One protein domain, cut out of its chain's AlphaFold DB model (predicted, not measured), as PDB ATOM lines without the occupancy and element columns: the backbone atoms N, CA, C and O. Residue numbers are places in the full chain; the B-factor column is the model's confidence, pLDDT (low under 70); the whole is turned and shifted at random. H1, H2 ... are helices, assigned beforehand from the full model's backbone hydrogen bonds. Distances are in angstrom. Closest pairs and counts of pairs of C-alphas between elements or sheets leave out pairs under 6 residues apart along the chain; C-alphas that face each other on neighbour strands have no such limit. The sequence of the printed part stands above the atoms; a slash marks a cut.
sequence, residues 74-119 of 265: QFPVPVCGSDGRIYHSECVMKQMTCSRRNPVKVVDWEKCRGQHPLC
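AT A GLANCE: This is residues 74 to 119 of the 265 residues of the protein "agrin isoform X1" of Ixodes scapularis (UniProt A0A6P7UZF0). With little regular structure, this is a flat body of mostly loops, in which a small hairpin of residues 79 to 87 lies between two short helices, H1 and H2. The first residues, from Gln 74, run into the hairpin from one far end. The printed part has 46 residues, of which 12 are in H1 and then H2, with no named strand: all helix by class. It is compact, with a radius of gyration of the C-alphas of 10.2 A and spans of 27 by 26 by 14 A.

HOW THE PARTS SIT: Residues 79 to 80 pair antiparallel with residues 86 to 87. H1, residues 90 to 97, and H2, residues 109 to 112, are apart. In H1 every O i to N i+4 pair is within hydrogen-bond range; H2 is too short for such a pair, and its 1 O i to N i+3 pair is within range.

IN THESE COORDINATES: H1 begins at C-alpha 90 (93.994, 125.698, 131.554) and measures 10.4 A. H2 measures 5.3 A and ends at C-alpha 112 (105.636, 118.737, 126.215).

THE WHOLE: The C-alphas farthest apart, of Gln 74 and Arg 101, are 29.6 A apart. The link from H1 to H2 is long, with 11 residues. The printed part has no cut, and no printed residue is under 70 in pLDDT.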
ATOM      1  N   GLN A  74      83.632 119.833 134.301       79.44
ATOM      2  CA  GLN A  74      83.076 118.478 134.208       79.44
ATOM      3  C   GLN A  74      83.861 117.591 133.225       79.44
ATOM      4  O   GLN A  74      83.891 116.374 133.379       79.44
ATOM      5  N   PHE A  75      84.527 118.208 132.240       76.31
ATOM      6  CA  PHE A  75      85.384 117.544 131.253       76.31
ATOM      7  C   PHE A  75      86.624 118.400 130.958       76.31
ATOM      8  O   PHE A  75      86.655 119.126 129.959       76.31
ATOM      9  N   PRO A  76      87.631 118.356 131.838       84.81
ATOM     10  CA  PRO A  76      88.828 119.168 131.703       84.81
ATOM     11  C   PRO A  76      89.663 118.748 130.494       84.81
ATOM     12  O   PRO A  76      89.831 117.564 130.183       84.81
ATOM     13  N   VAL A  77      90.160 119.752 129.777       86.25
ATOM     14  CA  VAL A  77      90.957 119.567 128.564       86.25
ATOM     15  C   VAL A  77      92.410 119.803 128.930       86.25
ATOM     16  O   VAL A  77      92.751 120.950 129.224       86.25
ATOM     17  N   PRO A  78      93.277 118.780 128.867       89.94
ATOM     18  CA  PRO A  78      94.661 118.966 129.248       89.94
ATOM     19  C   PRO A  78      95.349 119.976 128.329       89.94
ATOM     20  O   PRO A  78      94.961 120.130 127.170       89.94
ATOM     21  N   VAL A  79      96.355 120.680 128.845       92.75
ATOM     22  CA  VAL A  79      97.109 121.708 128.109       92.75
ATOM     23  C   VAL A  79      98.608 121.554 128.333       92.75
ATOM     24  O   VAL A  79      99.038 121.189 129.425       92.75
ATOM     25  N   CYS A  80      99.404 121.864 127.310       95.19
ATOM     26  CA  CYS A  80     100.853 121.982 127.437       95.19
ATOM     27  C   CYS A  80     101.215 123.391 127.922       95.19
ATOM     28  O   CYS A  80     100.885 124.379 127.265       95.19
ATOM     29  N   GLY A  81     101.861 123.494 129.081       95.19
ATOM     30  CA  GLY A  81     102.337 124.748 129.653       95.19
ATOM     31  C   GLY A  81     103.695 125.166 129.091       95.19
ATOM     32  O   GLY A  81     104.522 124.348 128.694       95.19
ATOM     33  N   SER A  82     103.962 126.470 129.086       95.44
ATOM     34  CA  SER A  82     105.225 127.059 128.626       95.44
ATOM     35  C   SER A  82     106.449 126.618 129.431       95.44
ATOM     36  O   SER A  82     107.570 126.888 129.013       95.44
ATOM     37  N   ASP A  83     106.243 125.974 130.576       93.00
ATOM     38  CA  ASP A  83     107.269 125.368 131.421       93.00
ATOM     39  C   ASP A  83     107.484 123.867 131.141       93.00
ATOM     40  O   ASP A  83     108.186 123.202 131.899       93.00
ATOM     41  N   GLY A  84     106.895 123.340 130.061       91.50
ATOM     42  CA  GLY A  84     107.029 121.950 129.619       91.50
ATOM     43  C   GLY A  84     106.053 120.978 130.285       91.50
ATOM     44  O   GLY A  84     105.924 119.834 129.855       91.50
ATOM     45  N   ARG A  85     105.312 121.417 131.307       92.00
ATOM     46  CA  ARG A  85     104.397 120.545 132.047       92.00
ATOM     47  C   ARG A  85     103.041 120.446 131.366       92.00
ATOM     48  O   ARG A  85     102.511 121.431 130.859       92.00
ATOM     49  N   ILE A  86     102.450 119.254 131.407       92.00
ATOM     50  CA  ILE A  86     101.062 119.048 130.991       92.00
ATOM     51  C   ILE A  86     100.162 119.233 132.208       92.00
ATOM     52  O   ILE A  86     100.343 118.582 133.236       92.00
ATOM     53  N   TYR A  87      99.189 120.123 132.077       91.69
ATOM     54  CA  TYR A  87      98.197 120.417 133.100       91.69
ATOM     55  C   TYR A  87      96.865 119.778 132.740       91.69
ATOM     56  O   TYR A  87      96.556 119.611 131.564       91.69
ATOM     57  N   HIS A  88      96.068 119.447 133.755       89.00
ATOM     58  CA  HIS A  88      94.758 118.819 133.575       89.00
ATOM     59  C   HIS A  88      93.757 119.725 132.846       89.00
ATOM     60  O   HIS A  88      92.971 119.244 132.035       89.00
ATOM     61  N   SER A  89      93.835 121.034 133.101       91.50
ATOM     62  CA  SER A  89      93.146 122.064 132.335       91.50
ATOM     63  C   SER A  89      93.889 123.392 132.367       91.50
ATOM     64  O   SER A  89      94.807 123.590 133.166       91.50
ATOM     65  N   GLU A  90      93.479 124.329 131.513       92.69
ATOM     66  CA  GLU A  90      93.994 125.698 131.554       92.69
ATOM     67  C   GLU A  90      93.653 126.406 132.876       92.69
ATOM     68  O   GLU A  90      94.483 127.152 133.399       92.69
ATOM     69  N   CYS A  91      92.469 126.151 133.452       92.75
ATOM     70  CA  CYS A  91      92.111 126.686 134.767       92.75
ATOM     71  C   CYS A  91      93.085 126.182 135.829       92.75
ATOM     72  O   CYS A  91      93.683 126.978 136.552       92.75
ATOM     73  N   VAL A  92      93.310 124.865 135.859       91.94
ATOM     74  CA  VAL A  92      94.219 124.224 136.812       91.94
ATOM     75  C   VAL A  92      95.652 124.727 136.623       91.94
ATOM     76  O   VAL A  92      96.334 125.015 137.602       91.94
ATOM     77  N   MET A  93      96.102 124.926 135.379       93.00
ATOM     78  CA  MET A  93      97.401 125.537 135.083       93.00
ATOM     79  C   MET A  93      97.526 126.927 135.710       93.00
ATOM     80  O   MET A  93      98.496 127.197 136.422       93.00
ATOM     81  N   LYS A  94      96.550 127.812 135.475       91.62
ATOM     82  CA  LYS A  94      96.549 129.176 136.025       91.62
ATOM     83  C   LYS A  94      96.478 129.164 137.547       91.62
ATOM     84  O   LYS A  94      97.204 129.914 138.187       91.62
ATOM     85  N   GLN A  95      95.666 128.281 138.123       91.00
ATOM     86  CA  GLN A  95      95.532 128.134 139.567       91.00
ATOM     87  C   GLN A  95      96.836 127.652 140.215       91.00
ATOM     88  O   GLN A  95      97.266 128.223 141.207       91.00
ATOM     89  N   MET A  96      97.510 126.653 139.639       89.19
ATOM     90  CA  MET A  96      98.777 126.130 140.170       89.19
ATOM     91  C   MET A  96      99.959 127.089 139.974       89.19
ATOM     92  O   MET A  96     100.967 126.980 140.668       89.19
ATOM     93  N   THR A  97      99.880 128.002 139.001       91.38
ATOM     94  CA  THR A  97     101.002 128.873 138.605       91.38
ATOM     95  C   THR A  97     100.766 130.358 138.887       91.38
ATOM     96  O   THR A  97     101.625 131.183 138.591       91.38
ATOM     97  N   CYS A  98      99.647 130.693 139.524       89.31
ATOM     98  CA  CYS A  98      99.177 132.039 139.858       89.31
ATOM     99  C   CYS A  98     100.185 132.928 140.611       89.31
ATOM    100  O   CYS A  98     100.203 134.136 140.413       89.31
ATOM    101  N   SER A  99     101.018 132.340 141.474       89.31
ATOM    102  CA  SER A  99     101.997 133.063 142.298       89.31
ATOM    103  C   SER A  99     103.369 133.160 141.625       89.31
ATOM    104  O   SER A  99     104.327 133.658 142.216       89.31
ATOM    105  N   ARG A 100     103.513 132.654 140.392       88.25
ATOM    106  CA  ARG A 100     104.779 132.726 139.659       88.25
ATOM    107  C   ARG A 100     104.963 134.131 139.095       88.25
ATOM    108  O   ARG A 100     104.079 134.663 138.434       88.25
ATOM    109  N   ARG A 101     106.172 134.678 139.266       86.62
ATOM    110  CA  ARG A 101     106.584 135.960 138.665       86.62
ATOM    111  C   ARG A 101     106.399 135.980 137.142       86.62
ATOM    112  O   ARG A 101     106.014 137.002 136.588       86.62
ATOM    113  N   ASN A 102     106.655 134.842 136.492       89.31
ATOM    114  CA  ASN A 102     106.400 134.633 135.071       89.31
ATOM    115  C   ASN A 102     105.206 133.676 134.915       89.31
ATOM    116  O   ASN A 102     105.340 132.505 135.291       89.31
ATOM    117  N   PRO A 103     104.060 134.134 134.380       88.38
ATOM    118  CA  PRO A 103     102.875 133.298 134.241       88.38
ATOM    119  C   PRO A 103     103.098 132.212 133.185       88.38
ATOM    120  O   PRO A 103     103.578 132.492 132.082       88.38
ATOM    121  N   VAL A 104     102.724 130.974 133.518       95.06
ATOM    122  CA  VAL A 104     102.753 129.860 132.565       95.06
ATOM    123  C   VAL A 104     101.627 130.054 131.554       95.06
ATOM    124  O   VAL A 104     100.484 130.326 131.920       95.06
ATOM    125  N   LYS A 105     101.960 129.945 130.268       95.31
ATOM    126  CA  LYS A 105     101.018 130.091 129.152       95.31
ATOM    127  C   LYS A 105     100.807 128.747 128.476       95.31
ATOM    128  O   LYS A 105     101.725 127.934 128.458       95.31
ATOM    129  N   VAL A 106      99.642 128.549 127.867       95.62
ATOM    130  CA  VAL A 106      99.442 127.408 126.970       95.62
ATOM    131  C   VAL A 106     100.342 127.591 125.749       95.62
ATOM    132  O   VAL A 106     100.404 128.674 125.166       95.62
ATOM    133  N   VAL A 107     101.068 126.542 125.391       95.44
ATOM    134  CA  VAL A 107     101.969 126.494 124.238       95.44
ATOM    135  C   VAL A 107     101.671 125.260 123.397       95.44
ATOM    136  O   VAL A 107     100.870 124.407 123.779       95.44
ATOM    137  N   ASP A 108     102.325 125.178 122.241       93.19
ATOM    138  CA  ASP A 108     102.239 124.002 121.388       93.19
ATOM    139  C   ASP A 108     102.681 122.731 122.130       93.19
ATOM    140  O   ASP A 108     103.665 122.730 122.877       93.19
ATOM    141  N   TRP A 109     101.938 121.653 121.894       91.94
ATOM    142  CA  TRP A 109     102.124 120.363 122.547       91.94
ATOM    143  C   TRP A 109     103.475 119.712 122.277       91.94
ATOM    144  O   TRP A 109     103.920 118.899 123.088       91.94
ATOM    145  N   GLU A 110     104.165 120.107 121.209       89.81
ATOM    146  CA  GLU A 110     105.518 119.650 120.915       89.81
ATOM    147  C   GLU A 110     106.490 119.947 122.060       89.81
ATOM    148  O   GLU A 110     107.351 119.125 122.368       89.81
ATOM    149  N   LYS A 111     106.305 121.067 122.772       92.44
ATOM    150  CA  LYS A 111     107.148 121.422 123.925       92.44
ATOM    151  C   LYS A 111     107.019 120.445 125.092       92.44
ATOM    152  O   LYS A 111     107.933 120.360 125.905       92.44
ATOM    153  N   CYS A 112     105.910 119.713 125.165       92.00
ATOM    154  CA  CYS A 112     105.636 118.737 126.215       92.00
ATOM    155  C   CYS A 112     105.915 117.287 125.787       92.00
ATOM    156  O   CYS A 112     105.666 116.359 126.564       92.00
ATOM    157  N   ARG A 113     106.424 117.060 124.568       91.56
ATOM    158  CA  ARG A 113     106.750 115.712 124.092       91.56
ATOM    159  C   ARG A 113     107.818 115.075 124.990       91.56
ATOM    160  O   ARG A 113     108.821 115.693 125.327       91.56
ATOM    161  N   GLY A 114     107.568 113.838 125.407       89.56
ATOM    162  CA  GLY A 114     108.428 113.063 126.299       89.56
ATOM    163  C   GLY A 114     108.288 113.383 127.790       89.56
ATOM    164  O   GLY A 114     108.875 112.673 128.600       89.56
ATOM    165  N   GLN A 115     107.502 114.393 128.180       84.12
ATOM    166  CA  GLN A 115     107.391 114.825 129.583       84.12
ATOM    167  C   GLN A 115     106.226 114.170 130.342       84.12
ATOM    168  O   GLN A 115     106.100 114.332 131.554       84.12
ATOM    169  N   HIS A 116     105.348 113.449 129.638       86.19
ATOM    170  CA  HIS A 116     104.139 112.861 130.212       86.19
ATOM    171  C   HIS A 116     103.639 111.669 129.374       86.19
ATOM    172  O   HIS A 116     103.774 111.708 128.147       86.19
ATOM    173  N   PRO A 117     102.960 110.667 129.972       87.38
ATOM    174  CA  PRO A 117     102.387 109.532 129.238       87.38
ATOM    175  C   PRO A 117     101.392 109.911 128.135       87.38
ATOM    176  O   PRO A 117     101.221 109.166 127.185       87.38
ATOM    177  N   LEU A 118     100.748 111.079 128.221       86.75
ATOM    178  CA  LEU A 118      99.844 111.562 127.162       86.75
ATOM    179  C   LEU A 118     100.571 111.947 125.865       86.75
ATOM    180  O   LEU A 118      99.948 111.974 124.809       86.75
ATOM    181  N   CYS A 119     101.865 112.260 125.945       91.19
ATOM    182  CA  CYS A 119     102.689 112.661 124.810       91.19
ATOM    183  C   CYS A 119     104.065 111.988 124.900       91.19
ATOM    184  O   CYS A 119     105.066 112.671 125.126       91.19
TER     185      CYS A 119